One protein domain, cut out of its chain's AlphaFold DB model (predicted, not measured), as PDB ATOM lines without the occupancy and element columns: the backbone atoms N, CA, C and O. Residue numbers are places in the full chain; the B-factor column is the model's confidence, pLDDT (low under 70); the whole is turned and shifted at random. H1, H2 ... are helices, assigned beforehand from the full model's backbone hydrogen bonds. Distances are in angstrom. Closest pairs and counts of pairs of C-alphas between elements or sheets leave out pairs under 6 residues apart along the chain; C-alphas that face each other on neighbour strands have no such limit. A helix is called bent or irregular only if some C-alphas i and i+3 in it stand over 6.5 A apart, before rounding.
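This is residues 60 to 186 of the 376 residues of an uncharacterized protein of Tannerella sp. oral taxon 808 (UniProt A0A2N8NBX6). A long helix, H2, is the spine of this domain: H5 and H7 cross it steeply partway along, and H6 packs on it near its last residues. H3 packs on H5 and thickens one half, while the other end is slender, with H1, the beginning of H2 and the end of H7; residues 67 to 73, of which 71 to 73 belong to H2, stick out there. The printed part has 127 residues with seven named helices, H1 to H7 in chain order, and no named strand; the class is all helix. It is compact, with a radius of gyration of the C-alphas of 16.1 A and spans of 47 by 32 by 26 A.

Find C-alpha 60 at (38.739, 8.378, 37.632), where H1, residues 60 to 64, begins. H2, residues 71 to 97, runs 38.9 A from C-alpha 71 at (25.013, 4.471, 43.480). Next come H3, residues 101 to 116, 21.2 A long, and H4, residues 125 to 128. H5, residues 133 to 150, is 24.8 A long with a kink of 28 degrees near residue 140. After H6, residues 157 to 162, look for H7, residues 170 to 186, which runs 25.5 A to C-alpha 186 at (41.238, 10.305, 46.493). H7 is irregular, with C-alphas 183 and 186 7.8 A apart; H3 and H5 are only just irregular, at 6.6 A for C-alphas 113 and 116 and 6.53 A for C-alphas 138 and 141.

Start at H2, which with H5 is a hub, each touching three helices. Residues 82 to 87 of H2 touch residues 134 to 142 of H5 at a steep tilt of 55 degrees, the same way; their closest C-alphas, Tyr 83 and Thr 138, are 5.6 A apart. H7 touches H2 at a steep tilt of 68 degrees, only just short of about perpendicular, opposite ways, closest at the C-alphas of Tyr 85 and Ile 177, 5.9 A. H6 touches H2 at the C-alphas of Ile 93 and Tyr 160, 5.7 A. H3 touches H5 at a steep tilt of 52 degrees, closest at the C-alphas of Tyr 112 and Val 144, 6.0 A. H4 only just touches H3, with 3 pairs of C-alphas within 8 A, the closest being Lys 109 and Trp 125 at 6.0 A. H1 is close to H7 but not clearly touching, and H5 and H7 are apart. In H1 and H2 every O i to N i+4 pair is within hydrogen-bond range; the counts are 11 of 12 in H3, 12 of 14 in H5, 1 of 2 in H6 and 12 of 13 in H7, and H4 is too short for such a pair.

The two C-alphas farthest apart, Gly 68 and Thr 153, are 50.1 A apart. The printed part has no cut, and no link is long. Mean pLDDT of the printed part is 92.7; look for values under 70 at residues 118 to 122.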
ATOM      1  N   TRP A  60      39.967   7.718  38.079       95.69
ATOM      2  CA  TRP A  60      38.739   8.378  37.632       95.69
ATOM      3  C   TRP A  60      37.798   7.415  36.890       95.69
ATOM      4  O   TRP A  60      36.581   7.499  37.029       95.69
ATOM      5  N   GLU A  61      38.356   6.486  36.118       96.62
ATOM      6  CA  GLU A  61      37.608   5.456  35.401       96.62
ATOM      7  C   GLU A  61      36.979   4.446  36.367       96.62
ATOM      8  O   GLU A  61      35.827   4.062  36.170       96.62
ATOM      9  N   ASP A  62      37.685   4.069  37.438       95.75
ATOM     10  CA  ASP A  62      37.137   3.203  38.487       95.75
ATOM     11  C   ASP A  62      35.947   3.869  39.204       95.75
ATOM     12  O   ASP A  62      34.931   3.213  39.449       95.75
ATOM     13  N   TYR A  63      36.041   5.176  39.480       95.56
ATOM     14  CA  TYR A  63      34.934   5.966  40.027       95.56
ATOM     15  C   TYR A  63      33.723   5.996  39.084       95.56
ATOM     16  O   TYR A  63      32.608   5.693  39.507       95.56
ATOM     17  N   LEU A  64      33.931   6.294  37.795       94.31
ATOM     18  CA  LEU A  64      32.857   6.290  36.791       94.31
ATOM     19  C   LEU A  64      32.242   4.900  36.580       94.31
ATOM     20  O   LEU A  64      31.064   4.796  36.256       94.31
ATOM     21  N   GLY A  65      33.025   3.839  36.769       95.31
ATOM     22  CA  GLY A  65      32.556   2.456  36.737       95.31
ATOM     23  C   GLY A  65      31.868   1.994  38.024       95.31
ATOM     24  O   GLY A  65      31.515   0.821  38.122       95.31
ATOM     25  N   HIS A  66      31.712   2.877  39.018       94.25
ATOM     26  CA  HIS A  66      31.134   2.590  40.336       94.25
ATOM     27  C   HIS A  66      31.847   1.430  41.054       94.25
ATOM     28  O   HIS A  66      31.259   0.671  41.830       94.25
ATOM     29  N   LYS A  67      33.147   1.255  40.802       93.44
ATOM     30  CA  LYS A  67      33.908   0.141  41.363       93.44
ATOM     31  C   LYS A  67      34.036   0.308  42.873       93.44
ATOM     32  O   LYS A  67      34.561   1.309  43.353       93.44
ATOM     33  N   GLY A  68      33.571  -0.691  43.618       89.12
ATOM     34  CA  GLY A  68      33.672  -0.719  45.079       89.12
ATOM     35  C   GLY A  68      32.794   0.302  45.811       89.12
ATOM     36  O   GLY A  68      32.980   0.478  47.012       89.12
ATOM     37  N   ILE A  69      31.858   0.961  45.120       93.06
ATOM     38  CA  ILE A  69      30.973   1.985  45.691       93.06
ATOM     39  C   ILE A  69      29.523   1.733  45.271       93.06
ATOM     40  O   ILE A  69      29.252   1.089  44.259       93.06
ATOM     41  N   THR A  70      28.575   2.231  46.055       94.56
ATOM     42  CA  THR A  70      27.143   2.175  45.723       94.56
ATOM     43  C   THR A  70      26.706   3.403  44.919       94.56
ATOM     44  O   THR A  70      27.320   4.464  45.025       94.56
ATOM     45  N   ASN A  71      25.589   3.310  44.183       94.81
ATOM     46  CA  ASN A  71      25.013   4.471  43.480       94.81
ATOM     47  C   ASN A  71      24.733   5.634  44.441       94.81
ATOM     48  O   ASN A  71      25.057   6.771  44.144       94.81
ATOM     49  N   LYS A  72      24.249   5.339  45.653       95.00
ATOM     50  CA  LYS A  72      24.019   6.356  46.684       95.00
ATOM     51  C   LYS A  72      25.297   7.104  47.080       95.00
ATOM     52  O   LYS A  72      25.240   8.281  47.420       95.00
ATOM     53  N   GLU A  73      26.439   6.426  47.107       94.56
ATOM     54  CA  GLU A  73      27.724   7.052  47.433       94.56
ATOM     55  C   GLU A  73      28.262   7.878  46.273       94.56
ATOM     56  O   GLU A  73      28.803   8.957  46.510       94.56
ATOM     57  N   PHE A  74      28.066   7.390  45.048       95.00
ATOM     58  CA  PHE A  74      28.353   8.133  43.829       95.00
ATOM     59  C   PHE A  74      27.534   9.429  43.772       95.00
ATOM     60  O   PHE A  74      28.114  10.510  43.717       95.00
ATOM     61  N   ASP A  75      26.206   9.333  43.893       94.38
ATOM     62  CA  ASP A  75      25.285  10.472  43.826       94.38
ATOM     63  C   ASP A  75      25.586  11.491  44.930       94.38
ATOM     64  O   ASP A  75      25.695  12.689  44.677       94.38
ATOM     65  N   LYS A  76      25.832  11.016  46.158       94.25
ATOM     66  CA  LYS A  76      26.191  11.897  47.274       94.25
ATOM     67  C   LYS A  76      27.478  12.675  46.998       94.25
ATOM     68  O   LYS A  76      27.531  13.872  47.272       94.25
ATOM     69  N   TYR A  77      28.516  12.012  46.488       95.81
ATOM     70  CA  TYR A  77      29.763  12.697  46.153       95.81
ATOM     71  C   TYR A  77      29.579  13.676  44.990       95.81
ATOM     72  O   TYR A  77      30.181  14.753  44.992       95.81
ATOM     73  N   ASP A  78      28.712  13.337  44.033       93.38
ATOM     74  CA  ASP A  78      28.327  14.224  42.943       93.38
ATOM     75  C   ASP A  78      27.736  15.532  43.477       93.38
ATOM     76  O   ASP A  78      28.275  16.609  43.207       93.38
ATOM     77  N   GLU A  79      26.705  15.429  44.315       93.19
ATOM     78  CA  GLU A  79      26.047  16.572  44.942       93.19
ATOM     79  C   GLU A  79      26.997  17.382  45.837       93.19
ATOM     80  O   GLU A  79      26.946  18.611  45.851       93.19
ATOM     81  N   ASP A  80      27.866  16.721  46.608       94.75
ATOM     82  CA  ASP A  80      28.830  17.399  47.485       94.75
ATOM     83  C   ASP A  80      29.858  18.202  46.657       94.75
ATOM     84  O   ASP A  80      30.247  19.314  47.036       94.75
ATOM     85  N   CYS A  81      30.250  17.700  45.482       96.31
ATOM     86  CA  CYS A  81      31.098  18.438  44.542       96.31
ATOM     87  C   CYS A  81      30.363  19.609  43.879       96.31
ATOM     88  O   CYS A  81      30.968  20.666  43.688       96.31
ATOM     89  N   GLN A  82      29.079  19.446  43.539       95.25
ATOM     90  CA  GLN A  82      28.246  20.539  43.023       95.25
ATOM     91  C   GLN A  82      28.121  21.661  44.057       95.25
ATOM     92  O   GLN A  82      28.384  22.820  43.748       95.25
ATOM     93  N   TYR A  83      27.811  21.311  45.307       96.00
ATOM     94  CA  TYR A  83      27.783  22.267  46.411       96.00
ATOM     95  C   TYR A  83      29.124  22.981  46.573       96.00
ATOM     96  O   TYR A  83      29.166  24.200  46.695       96.00
ATOM     97  N   THR A  84      30.233  22.238  46.524       96.94
ATOM     98  CA  THR A  84      31.577  22.817  46.650       96.94
ATOM     99  C   THR A  84      31.861  23.832  45.543       96.94
ATOM    100  O   THR A  84      32.345  24.919  45.845       96.94
ATOM    101  N   TYR A  85      31.512  23.524  44.290       97.31
ATOM    102  CA  TYR A  85      31.657  24.453  43.164       97.31
ATOM    103  C   TYR A  85      30.916  25.773  43.413       97.31
ATOM    104  O   TYR A  85      31.513  26.852  43.371       97.31
ATOM    105  N   TRP A  86      29.624  25.688  43.735       96.94
ATOM    106  CA  TRP A  86      28.789  26.867  43.954       96.94
ATOM    107  C   TRP A  86      29.179  27.640  45.211       96.94
ATOM    108  O   TRP A  86      29.189  28.868  45.206       96.94
ATOM    109  N   ASN A  87      29.590  26.946  46.269       96.00
ATOM    110  CA  ASN A  87      30.065  27.569  47.496       96.00
ATOM    111  C   ASN A  87      31.426  28.267  47.303       96.00
ATOM    112  O   ASN A  87      31.658  29.320  47.896       96.00
ATOM    113  N   GLU A  88      32.331  27.740  46.467       96.50
ATOM    114  CA  GLU A  88      33.566  28.442  46.079       96.50
ATOM    115  C   GLU A  88      33.238  29.760  45.344       96.50
ATOM    116  O   GLU A  88      33.824  30.802  45.662       96.50
ATOM    117  N   LEU A  89      32.255  29.753  44.434       97.38
ATOM    118  CA  LEU A  89      31.797  30.956  43.729       97.38
ATOM    119  C   LEU A  89      31.102  31.959  44.667       97.38
ATOM    120  O   LEU A  89      31.439  33.143  44.655       97.38
ATOM    121  N   PHE A  90      30.207  31.484  45.534       97.12
ATOM    122  CA  PHE A  90      29.550  32.286  46.569       97.12
ATOM    123  C   PHE A  90      30.584  32.996  47.453       97.12
ATOM    124  O   PHE A  90      30.533  34.209  47.655       97.12
ATOM    125  N   ASN A  91      31.608  32.267  47.912       97.12
ATOM    126  CA  ASN A  91      32.692  32.839  48.708       97.12
ATOM    127  C   ASN A  91      33.553  33.841  47.925       97.12
ATOM    128  O   ASN A  91      34.086  34.787  48.515       97.12
ATOM    129  N   LYS A  92      33.686  33.674  46.606       97.81
ATOM    130  CA  LYS A  92      34.366  34.649  45.749       97.81
ATOM    131  C   LYS A  92      33.591  35.968  45.697       97.81
ATOM    132  O   LYS A  92      34.200  37.017  45.904       97.81
ATOM    133  N   ILE A  93      32.268  35.917  45.515       97.94
ATOM    134  CA  ILE A  93      31.393  37.103  45.564       97.94
ATOM    135  C   ILE A  93      31.462  37.761  46.938       97.94
ATOM    136  O   ILE A  93      31.650  38.973  47.036       97.94
ATOM    137  N   LYS A  94      31.389  36.963  48.005       97.44
ATOM    138  CA  LYS A  94      31.537  37.438  49.383       97.44
ATOM    139  C   LYS A  94      32.810  38.262  49.564       97.44
ATOM    140  O   LYS A  94      32.782  39.372  50.080       97.44
ATOM    141  N   LYS A  95      33.935  37.750  49.059       97.75
ATOM    142  CA  LYS A  95      35.228  38.438  49.122       97.75
ATOM    143  C   LYS A  95      35.264  39.727  48.291       97.75
ATOM    144  O   LYS A  95      35.873  40.694  48.732       97.75
ATOM    145  N   ILE A  96      34.653  39.734  47.107       97.81
ATOM    146  CA  ILE A  96      34.599  40.903  46.211       97.81
ATOM    147  C   ILE A  96      33.737  42.023  46.804       97.81
ATOM    148  O   ILE A  96      34.092  43.196  46.727       97.81
ATOM    149  N   THR A  97      32.601  41.657  47.390       96.62
ATOM    150  CA  THR A  97      31.605  42.598  47.921       96.62
ATOM    151  C   THR A  97      31.917  43.057  49.343       96.62
ATOM    152  O   THR A  97      31.472  44.127  49.745       96.62
ATOM    153  N   GLY A  98      32.676  42.264  50.108       96.19
ATOM    154  CA  GLY A  98      32.941  42.510  51.526       96.19
ATOM    155  C   GLY A  98      31.760  42.180  52.445       96.19
ATOM    156  O   GLY A  98      31.817  42.495  53.632       96.19
ATOM    157  N   LEU A  99      30.701  41.558  51.917       95.06
ATOM    158  CA  LEU A  99      29.547  41.119  52.701       95.06
ATOM    159  C   LEU A  99      29.913  39.918  53.581       95.06
ATOM    160  O   LEU A  99      30.835  39.160  53.278       95.06
ATOM    161  N   ASN A 100      29.182  39.727  54.678       95.38
ATOM    162  CA  ASN A 100      29.206  38.456  55.404       95.38
ATOM    163  C   ASN A 100      28.246  37.442  54.738       95.38
ATOM    164  O   ASN A 100      27.501  37.789  53.821       95.38
ATOM    165  N   ASP A 101      28.276  36.182  55.182       92.31
ATOM    166  CA  ASP A 101      27.454  35.105  54.603       92.31
ATOM    167  C   ASP A 101      25.951  35.409  54.666       92.31
ATOM    168  O   ASP A 101      25.238  35.152  53.698       92.31
ATOM    169  N   HIS A 102      25.485  35.977  55.782       91.88
ATOM    170  CA  HIS A 102      24.081  36.316  55.994       91.88
ATOM    171  C   HIS A 102      23.624  37.404  55.016       91.88
ATOM    172  O   HIS A 102      22.663  37.212  54.279       91.88
ATOM    173  N   ASP A 103      24.360  38.513  54.936       95.12
ATOM    174  CA  ASP A 103      23.996  39.657  54.097       95.12
ATOM    175  C   ASP A 103      24.086  39.334  52.601       95.12
ATOM    176  O   ASP A 103      23.294  39.838  51.802       95.12
ATOM    177  N   LEU A 104      25.035  38.478  52.200       95.06
ATOM    178  CA  LEU A 104      25.115  37.993  50.824       95.06
ATOM    179  C   LEU A 104      23.929  37.083  50.487       95.06
ATOM    180  O   LEU A 104      23.314  37.256  49.434       95.06
ATOM    181  N   ARG A 105      23.575  36.154  51.383       93.31
ATOM    182  CA  ARG A 105      22.405  35.283  51.211       93.31
ATOM    183  C   ARG A 105      21.117  36.101  51.106       93.31
ATOM    184  O   ARG A 105      20.359  35.895  50.166       93.31
ATOM    185  N   ASP A 106      20.922  37.083  51.983       92.38
ATOM    186  CA  ASP A 106      19.779  38.004  51.933       92.38
ATOM    187  C   ASP A 106      19.742  38.824  50.639       92.38
ATOM    188  O   ASP A 106      18.669  39.102  50.103       92.38
ATOM    189  N   SER A 107      20.906  39.227  50.125       93.50
ATOM    190  CA  SER A 107      20.997  39.959  48.859       93.50
ATOM    191  C   SER A 107      20.582  39.085  47.675       93.50
ATOM    192  O   SER A 107      19.817  39.539  46.831       93.50
ATOM    193  N   ILE A 108      21.032  37.827  47.636       94.31
ATOM    194  CA  ILE A 108      20.645  36.847  46.609       94.31
ATOM    195  C   ILE A 108      19.150  36.539  46.691       94.31
ATOM    196  O   ILE A 108      18.467  36.568  45.672       94.31
ATOM    197  N   LYS A 109      18.628  36.327  47.900       92.94
ATOM    198  CA  LYS A 109      17.196  36.134  48.130       92.94
ATOM    199  C   LYS A 109      16.370  37.312  47.611       92.94
ATOM    200  O   LYS A 109      15.408  37.115  46.886       92.94
ATOM    201  N   LYS A 110      16.778  38.550  47.907       91.44
ATOM    202  CA  LYS A 110      16.076  39.745  47.409       91.44
ATOM    203  C   LYS A 110      16.093  39.855  45.889       91.44
ATOM    204  O   LYS A 110      15.085  40.297  45.345       91.44
ATOM    205  N   LEU A 111      17.197  39.476  45.240       92.12
ATOM    206  CA  LEU A 111      17.283  39.418  43.777       92.12
ATOM    207  C   LEU A 111      16.286  38.399  43.220       92.12
ATOM    208  O   LEU A 111      15.567  38.697  42.273       92.12
ATOM    209  N   TYR A 112      16.209  37.220  43.837       92.62
ATOM    210  CA  TYR A 112      15.243  36.196  43.452       92.62
ATOM    211  C   TYR A 112      13.800  36.698  43.603       92.62
ATOM    212  O   TYR A 112      13.052  36.744  42.627       92.62
ATOM    213  N   ASP A 113      13.441  37.143  44.807       90.06
ATOM    214  CA  ASP A 113      12.071  37.503  45.169       90.06
ATOM    215  C   ASP A 113      11.585  38.766  44.447       90.06
ATOM    216  O   ASP A 113      10.450  38.820  43.998       90.06
ATOM    217  N   ASN A 114      12.410  39.809  44.332       84.88
ATOM    218  CA  ASN A 114      11.920  41.122  43.890       84.88
ATOM    219  C   ASN A 114      12.327  41.482  42.465       84.88
ATOM    220  O   ASN A 114      11.578  42.190  41.792       84.88
ATOM    221  N   ASP A 115      13.499  41.025  42.021       82.44
ATOM    222  CA  ASP A 115      14.095  41.525  40.783       82.44
ATOM    223  C   ASP A 115      13.841  40.565  39.607       82.44
ATOM    224  O   ASP A 115      13.653  41.031  38.483       82.44
ATOM    225  N   TYR A 116      13.763  39.249  39.854       84.94
ATOM    226  CA  TYR A 116      13.674  38.250  38.779       84.94
ATOM    227  C   TYR A 116      12.414  37.372  38.793       84.94
ATOM    228  O   TYR A 116      11.821  37.170  37.733       84.94
ATOM    229  N   PHE A 117      11.967  36.855  39.946       81.94
ATOM    230  CA  PHE A 117      10.984  35.760  39.967       81.94
ATOM    231  C   PHE A 117       9.669  36.046  40.715       81.94
ATOM    232  O   PHE A 117       8.634  35.503  40.319       81.94
ATOM    233  N   GLY A 118       9.627  36.919  41.729       68.00
ATOM    234  CA  GLY A 118       8.435  37.097  42.585       68.00
ATOM    235  C   GLY A 118       7.311  37.971  42.015       68.00
ATOM    236  O   GLY A 118       6.696  38.770  42.717       68.00
ATOM    237  N   THR A 119       6.976  37.792  40.736       65.06
ATOM    238  CA  THR A 119       5.793  38.429  40.120       65.06
ATOM    239  C   THR A 119       4.471  37.728  40.475       65.06
ATOM    240  O   THR A 119       3.394  38.274  40.229       65.06
ATOM    241  N   LEU A 120       4.531  36.541  41.090       62.44
ATOM    242  CA  LEU A 120       3.386  35.764  41.570       62.44
ATOM    243  C   LEU A 120       3.518  35.519  43.077       62.44
ATOM    244  O   LEU A 120       4.586  35.158  43.551       62.44
ATOM    245  N   ALA A 121       2.409  35.627  43.818       61.34
ATOM    246  CA  ALA A 121       2.363  35.480  45.283       61.34
ATOM    247  C   ALA A 121       2.747  34.080  45.824       61.34
ATOM    248  O   ALA A 121       2.621  33.838  47.020       61.34
ATOM    249  N   THR A 122       3.152  33.154  44.954       65.75
ATOM    250  CA  THR A 122       3.547  31.775  45.278       65.75
ATOM    251  C   THR A 122       5.012  31.476  44.959       65.75
ATOM    252  O   THR A 122       5.425  30.342  45.161       65.75
ATOM    253  N   ILE A 123       5.757  32.434  44.400       75.19
ATOM    254  CA  ILE A 123       7.177  32.277  44.069       75.19
ATOM    255  C   ILE A 123       7.955  33.151  45.042       75.19
ATOM    256  O   ILE A 123       7.967  34.376  44.915       75.19
ATOM    257  N   ASP A 124       8.554  32.506  46.034       85.44
ATOM    258  CA  ASP A 124       9.469  33.131  46.975       85.44
ATOM    259  C   ASP A 124      10.586  32.145  47.337       85.44
ATOM    260  O   ASP A 124      10.414  30.923  47.329       85.44
ATOM    261  N   TRP A 125      11.762  32.687  47.630       89.94
ATOM    262  CA  TRP A 125      12.973  31.926  47.910       89.94
ATOM    263  C   TRP A 125      12.795  30.913  49.044       89.94
ATOM    264  O   TRP A 125      13.335  29.806  48.979       89.94
ATOM    265  N   ASP A 126      12.064  31.284  50.101       88.62
ATOM    266  CA  ASP A 126      11.890  30.416  51.266       88.62
ATOM    267  C   ASP A 126      10.990  29.220  50.940       88.62
ATOM    268  O   ASP A 126      11.206  28.128  51.469       88.62
ATOM    269  N   HIS A 127      10.007  29.408  50.063       86.69
ATOM    270  CA  HIS A 127       9.139  28.356  49.566       86.69
ATOM    271  C   HIS A 127       9.892  27.390  48.647       86.69
ATOM    272  O   HIS A 127       9.798  26.172  48.822       86.69
ATOM    273  N   ASP A 128      10.661  27.923  47.697       86.44
ATOM    274  CA  ASP A 128      11.284  27.117  46.645       86.44
ATOM    275  C   ASP A 128      12.554  26.398  47.122       86.44
ATOM    276  O   ASP A 128      12.782  25.222  46.788       86.44
ATOM    277  N   TYR A 129      13.365  27.073  47.943       89.25
ATOM    278  CA  TYR A 129      14.683  26.594  48.378       89.25
ATOM    279  C   TYR A 129      14.909  26.643  49.888       89.25
ATOM    280  O   TYR A 129      15.839  25.996  50.374       89.25
ATOM    281  N   GLY A 130      14.099  27.403  50.628       75.12
ATOM    282  CA  GLY A 130      14.291  27.624  52.057       75.12
ATOM    283  C   GLY A 130      14.379  26.339  52.881       75.12
ATOM    284  O   GLY A 130      13.947  25.257  52.485       75.12
ATOM    285  N   MET A 131      14.953  26.478  54.080       74.12
ATOM    286  CA  MET A 131      15.236  25.399  55.043       74.12
ATOM    287  C   MET A 131      16.387  24.438  54.678       74.12
ATOM    288  O   MET A 131      16.754  23.620  55.523       74.12
ATOM    289  N   ASP A 132      17.009  24.563  53.499       86.75
ATOM    290  CA  ASP A 132      18.156  23.740  53.082       86.75
ATOM    291  C   ASP A 132      19.271  24.578  52.414       86.75
ATOM    292  O   ASP A 132      19.186  24.932  51.239       86.75
ATOM    293  N   ASP A 133      20.363  24.848  53.148       86.75
ATOM    294  CA  ASP A 133      21.549  25.575  52.633       86.75
ATOM    295  C   ASP A 133      22.142  24.914  51.379       86.75
ATOM    296  O   ASP A 133      22.702  25.601  50.521       86.75
ATOM    297  N   LYS A 134      22.030  23.583  51.251       89.00
ATOM    298  CA  LYS A 134      22.559  22.871  50.089       89.00
ATOM    299  C   LYS A 134      21.743  23.229  48.855       89.00
ATOM    300  O   LYS A 134      22.340  23.706  47.895       89.00
ATOM    301  N   ARG A 135      20.410  23.087  48.905       90.19
ATOM    302  CA  ARG A 135      19.515  23.445  47.784       90.19
ATOM    303  C   ARG A 135      19.601  24.919  47.425       90.19
ATOM    304  O   ARG A 135      19.726  25.252  46.252       90.19
ATOM    305  N   GLU A 136      19.614  25.801  48.416       92.00
ATOM    306  CA  GLU A 136      19.784  27.236  48.188       92.00
ATOM    307  C   GLU A 136      21.045  27.558  47.383       92.00
ATOM    308  O   GLU A 136      21.009  28.387  46.473       92.00
ATOM    309  N   LYS A 137      22.162  26.885  47.673       90.94
ATOM    310  CA  LYS A 137      23.424  27.112  46.963       90.94
ATOM    311  C   LYS A 137      23.536  26.362  45.643       90.94
ATOM    312  O   LYS A 137      24.223  26.857  44.758       90.94
ATOM    313  N   THR A 138      22.931  25.183  45.500       92.88
ATOM    314  CA  THR A 138      23.063  24.364  44.283       92.88
ATOM    315  C   THR A 138      21.967  24.593  43.252       92.88
ATOM    316  O   THR A 138      22.173  24.246  42.093       92.88
ATOM    317  N   GLU A 139      20.831  25.168  43.644       92.25
ATOM    318  CA  GLU A 139      19.679  25.416  42.767       92.25
ATOM    319  C   GLU A 139      19.337  26.912  42.706       92.25
ATOM    320  O   GLU A 139      19.372  27.503  41.626       92.25
ATOM    321  N   GLY A 140      19.077  27.546  43.856       92.69
ATOM    322  CA  GLY A 140      18.612  28.939  43.910       92.69
ATOM    323  C   GLY A 140      19.672  29.963  43.498       92.69
ATOM    324  O   GLY A 140      19.439  30.811  42.638       92.69
ATOM    325  N   PHE A 141      20.872  29.875  44.070       95.44
ATOM    326  CA  PHE A 141      21.975  30.783  43.753       95.44
ATOM    327  C   PHE A 141      22.379  30.752  42.262       95.44
ATOM    328  O   PHE A 141      22.505  31.828  41.672       95.44
ATOM    329  N   PRO A 142      22.515  29.580  41.611       95.44
ATOM    330  CA  PRO A 142      22.740  29.492  40.169       95.44
ATOM    331  C   PRO A 142      21.641  30.140  39.330       95.44
ATOM    332  O   PRO A 142      21.963  30.818  38.358       95.44
ATOM    333  N   ALA A 143      20.368  29.963  39.707       93.69
ATOM    334  CA  ALA A 143      19.245  30.569  38.993       93.69
ATOM    335  C   ALA A 143      19.345  32.103  39.000       93.69
ATOM    336  O   ALA A 143      19.249  32.732  37.949       93.69
ATOM    337  N   VAL A 144      19.649  32.699  40.159       95.56
ATOM    338  CA  VAL A 144      19.859  34.153  40.277       95.56
ATOM    339  C   VAL A 144      21.053  34.625  39.445       95.56
ATOM    340  O   VAL A 144      20.968  35.665  38.799       95.56
ATOM    341  N   LEU A 145      22.170  33.890  39.444       97.12
ATOM    342  CA  LEU A 145      23.335  34.274  38.644       97.12
ATOM    343  C   LEU A 145      23.074  34.196  37.137       97.12
ATOM    344  O   LEU A 145      23.599  35.032  36.408       97.12
ATOM    345  N   GLY A 146      22.268  33.233  36.681       96.00
ATOM    346  CA  GLY A 146      21.868  33.122  35.278       96.00
ATOM    347  C   GLY A 146      21.054  34.329  34.813       96.00
ATOM    348  O   GLY A 146      21.394  34.942  33.804       96.00
ATOM    349  N   GLU A 147      20.040  34.728  35.586       95.38
ATOM    350  CA  GLU A 147      19.253  35.933  35.280       95.38
ATOM    351  C   GLU A 147      20.102  37.208  35.373       95.38
ATOM    352  O   GLU A 147      20.024  38.087  34.515       95.38
ATOM    353  N   LEU A 148      20.983  37.289  36.375       96.00
ATOM    354  CA  LEU A 148      21.887  38.423  36.528       96.00
ATOM    355  C   LEU A 148      22.884  38.530  35.367       96.00
ATOM    356  O   LEU A 148      23.193  39.639  34.945       96.00
ATOM    357  N   GLU A 149      23.382  37.414  34.830       97.12
ATOM    358  CA  GLU A 149      24.234  37.418  33.636       97.12
ATOM    359  C   GLU A 149      23.482  37.908  32.388       97.12
ATOM    360  O   GLU A 149      24.071  38.597  31.550       97.12
ATOM    361  N   ALA A 150      22.184  37.604  32.291       95.62
ATOM    362  CA  ALA A 150      21.313  38.059  31.211       95.62
ATOM    363  C   ALA A 150      20.946  39.558  31.296       95.62
ATOM    364  O   ALA A 150      20.524  40.126  30.284       95.62
ATOM    365  N   ASP A 151      21.167  40.217  32.441       94.81
ATOM    366  CA  ASP A 151      21.008  41.668  32.630       94.81
ATOM    367  C   ASP A 151      22.342  42.387  32.946       94.81
ATOM    368  O   ASP A 151      22.643  42.715  34.103       94.81
ATOM    369  N   PRO A 152      23.137  42.748  31.914       94.56
ATOM    370  CA  PRO A 152      24.389  43.490  32.079       94.56
ATOM    371  C   PRO A 152      24.245  44.884  32.696       94.56
ATOM    372  O   PRO A 152      25.249  45.499  33.064       94.56
ATOM    373  N   THR A 153      23.025  45.423  32.768       95.81
ATOM    374  CA  THR A 153      22.769  46.757  33.327       95.81
ATOM    375  C   THR A 153      22.554  46.726  34.835       95.81
ATOM    376  O   THR A 153      22.628  47.769  35.492       95.81
ATOM    377  N   HIS A 154      22.346  45.536  35.402       95.19
ATOM    378  CA  HIS A 154      22.087  45.375  36.816       95.19
ATOM    379  C   HIS A 154      23.277  45.830  37.675       95.19
ATOM    380  O   HIS A 154      24.442  45.518  37.407       95.19
ATOM    381  N   ARG A 155      23.001  46.514  38.793       94.69
ATOM    382  CA  ARG A 155      24.041  47.094  39.671       94.69
ATOM    383  C   ARG A 155      25.047  46.075  40.224       94.69
ATOM    384  O   ARG A 155      26.168  46.448  40.561       94.69
ATOM    385  N   PHE A 156      24.654  44.803  40.333       95.12
ATOM    386  CA  PHE A 156      25.514  43.723  40.831       95.12
ATOM    387  C   PHE A 156      26.261  42.963  39.730       95.12
ATOM    388  O   PHE A 156      27.172  42.203  40.057       95.12
ATOM    389  N   TYR A 157      25.955  43.205  38.449       96.38
ATOM    390  CA  TYR A 157      26.534  42.479  37.314       96.38
ATOM    391  C   TYR A 157      28.066  42.449  37.365       96.38
ATOM    392  O   TYR A 157      28.693  41.389  37.339       96.38
ATOM    393  N   ASN A 158      28.695  43.613  37.552       97.69
ATOM    394  CA  ASN A 158      30.153  43.700  37.590       97.69
ATOM    395  C   ASN A 158      30.771  42.881  38.743       97.69
ATOM    396  O   ASN A 158      31.785  42.214  38.560       97.69
ATOM    397  N   GLN A 159      30.179  42.917  39.939       96.94
ATOM    398  CA  GLN A 159      30.737  42.236  41.113       96.94
ATOM    399  C   GLN A 159      30.481  40.724  41.092       96.94
ATOM    400  O   GLN A 159      31.348  39.960  41.510       96.94
ATOM    401  N   TYR A 160      29.302  40.298  40.630       97.31
ATOM    402  CA  TYR A 160      28.840  38.912  40.743       97.31
ATOM    403  C   TYR A 160      29.194  38.082  39.512       97.31
ATOM    404  O   TYR A 160      29.417  36.884  39.663       97.31
ATOM    405  N   ILE A 161      29.291  38.708  38.332       97.94
ATOM    406  CA  ILE A 161      29.527  38.035  37.048       97.94
ATOM    407  C   ILE A 161      30.941  38.331  36.535       97.94
ATOM    408  O   ILE A 161      31.782  37.438  36.451       97.94
ATOM    409  N   VAL A 162      31.259  39.604  36.276       97.75
ATOM    410  CA  VAL A 162      32.530  39.986  35.627       97.75
ATOM    411  C   VAL A 162      33.739  39.687  36.515       97.75
ATOM    412  O   VAL A 162      34.689  39.035  36.088       97.75
ATOM    413  N   GLN A 163      33.722  40.131  37.775       97.94
ATOM    414  CA  GLN A 163      34.858  39.940  38.686       97.94
ATOM    415  C   GLN A 163      35.004  38.494  39.180       97.94
ATOM    416  O   GLN A 163      36.097  38.066  39.573       97.94
ATOM    417  N   THR A 164      33.923  37.714  39.159       96.94
ATOM    418  CA  THR A 164      33.992  36.282  39.459       96.94
ATOM    419  C   THR A 164      34.416  35.457  38.250       96.94
ATOM    420  O   THR A 164      34.984  34.381  38.453       96.94
ATOM    421  N   GLY A 165      34.222  35.964  37.030       96.06
ATOM    422  CA  GLY A 165      34.365  35.184  35.806       96.06
ATOM    423  C   GLY A 165      33.330  34.061  35.726       96.06
ATOM    424  O   GLY A 165      33.670  32.974  35.265       96.06
ATOM    425  N   PHE A 166      32.133  34.288  36.275       97.19
ATOM    426  CA  PHE A 166      31.006  33.378  36.102       97.19
ATOM    427  C   PHE A 166      30.599  33.322  34.624       97.19
ATOM    428  O   PHE A 166      30.734  34.315  33.915       97.19
ATOM    429  N   ASP A 167      30.142  32.148  34.201       95.94
ATOM    430  CA  ASP A 167      29.674  31.846  32.850       95.94
ATOM    431  C   ASP A 167      28.564  30.791  32.982       95.94
ATOM    432  O   ASP A 167      28.813  29.705  33.526       95.94
ATOM    433  N   SER A 168      27.342  31.113  32.543       95.44
ATOM    434  CA  SER A 168      26.198  30.191  32.612       95.44
ATOM    435  C   SER A 168      26.239  29.058  31.582       95.44
ATOM    436  O   SER A 168      25.368  28.183  31.618       95.44
ATOM    437  N   ASP A 169      27.238  28.994  30.688       96.06
ATOM    438  CA  ASP A 169      27.396  27.861  29.777       96.06
ATOM    439  C   ASP A 169      27.556  26.566  30.584       96.06
ATOM    440  O   ASP A 169      28.546  26.319  31.284       96.06
ATOM    441  N   GLN A 170      26.577  25.675  30.423       94.50
ATOM    442  CA  GLN A 170      26.525  24.398  31.122       94.50
ATOM    443  C   GLN A 170      27.796  23.559  30.919       94.50
ATOM    444  O   GLN A 170      28.163  22.763  31.788       94.50
ATOM    445  N   ARG A 171      28.505  23.728  29.795       97.12
ATOM    446  CA  ARG A 171      29.786  23.060  29.524       97.12
ATOM    447  C   ARG A 171      30.891  23.573  30.443       97.12
ATOM    448  O   ARG A 171      31.696  22.763  30.904       97.12
ATOM    449  N   VAL A 172      30.918  24.874  30.734       96.12
ATOM    450  CA  VAL A 172      31.883  25.503  31.648       96.12
ATOM    451  C   VAL A 172      31.608  25.062  33.081       96.12
ATOM    452  O   VAL A 172      32.520  24.572  33.753       96.12
ATOM    453  N   ILE A 173      30.346  25.118  33.510       96.19
ATOM    454  CA  ILE A 173      29.911  24.662  34.839       96.19
ATOM    455  C   ILE A 173      30.251  23.176  35.037       96.19
ATOM    456  O   ILE A 173      30.930  22.798  35.996       96.19
ATOM    457  N   THR A 174      29.868  22.320  34.082       96.00
ATOM    458  CA  THR A 174      30.134  20.872  34.143       96.00
ATOM    459  C   THR A 174      31.635  20.575  34.168       96.00
ATOM    460  O   THR A 174      32.083  19.698  34.911       96.00
ATOM    461  N   ALA A 175      32.443  21.308  33.395       97.38
ATOM    462  CA  ALA A 175      33.897  21.172  33.421       97.38
ATOM    463  C   ALA A 175      34.499  21.608  34.769       97.38
ATOM    464  O   ALA A 175      35.397  20.931  35.281       97.38
ATOM    465  N   GLY A 176      33.984  22.686  35.366       97.25
ATOM    466  CA  GLY A 176      34.374  23.172  36.690       97.25
ATOM    467  C   GLY A 176      34.095  22.150  37.790       97.25
ATOM    468  O   GLY A 176      35.007  21.758  38.522       97.25
ATOM    469  N   ILE A 177      32.872  21.621  37.838       97.00
ATOM    470  CA  ILE A 177      32.477  20.572  38.788       97.00
ATOM    471  C   ILE A 177      33.317  19.305  38.573       97.00
ATOM    472  O   ILE A 177      33.820  18.718  39.530       97.00
ATOM    473  N   LYS A 178      33.544  18.890  37.319       96.94
ATOM    474  CA  LYS A 178      34.402  17.736  36.999       96.94
ATOM    475  C   LYS A 178      35.835  17.925  37.500       96.94
ATOM    476  O   LYS A 178      36.459  16.959  37.938       96.94
ATOM    477  N   LYS A 179      36.370  19.148  37.447       97.31
ATOM    478  CA  LYS A 179      37.702  19.462  37.976       97.31
ATOM    479  C   LYS A 179      37.762  19.259  39.491       97.31
ATOM    480  O   LYS A 179      38.727  18.664  39.961       97.31
ATOM    481  N   ILE A 180      36.732  19.686  40.224       97.81
ATOM    482  CA  ILE A 180      36.613  19.454  41.674       97.81
ATOM    483  C   ILE A 180      36.504  17.956  41.964       97.81
ATOM    484  O   ILE A 180      37.315  17.431  42.721       97.81
ATOM    485  N   LYS A 181      35.611  17.245  41.262       97.31
ATOM    486  CA  LYS A 181      35.447  15.786  41.398       97.31
ATOM    487  C   LYS A 181      36.768  15.040  41.247       97.31
ATOM    488  O   LYS A 181      37.053  14.148  42.036       97.31
ATOM    489  N   LYS A 182      37.585  15.414  40.257       96.81
ATOM    490  CA  LYS A 182      38.913  14.824  40.036       96.81
ATOM    491  C   LYS A 182      39.935  15.225  41.101       96.81
ATOM    492  O   LYS A 182      40.685  14.369  41.549       96.81
ATOM    493  N   ARG A 183      39.973  16.503  41.493       96.44
ATOM    494  CA  ARG A 183      40.876  17.029  42.535       96.44
ATOM    495  C   ARG A 183      40.671  16.305  43.869       96.44
ATOM    496  O   ARG A 183      41.641  15.970  44.545       96.44
ATOM    497  N   ASP A 184      39.412  16.056  44.208       97.25
ATOM    498  CA  ASP A 184      39.002  15.619  45.541       97.25
ATOM    499  C   ASP A 184      38.731  14.111  45.631       97.25
ATOM    500  O   ASP A 184      38.454  13.596  46.717       97.25
ATOM    501  N   LEU A 185      38.866  13.379  44.512       97.00
ATOM    502  CA  LEU A 185      38.479  11.970  44.423       97.00
ATOM    503  C   LEU A 185      39.178  11.117  45.480       97.00
ATOM    504  O   LEU A 185      38.527  10.442  46.264       97.00
ATOM    505  N   ASN A 186      40.505  11.149  45.546       96.62
ATOM    506  CA  ASN A 186      41.238  10.305  46.493       96.62
ATOM    507  C   ASN A 186      41.430  10.995  47.857       96.62
ATOM    508  O   ASN A 186      41.538  10.339  48.893       96.62
TER     509      ASN A 186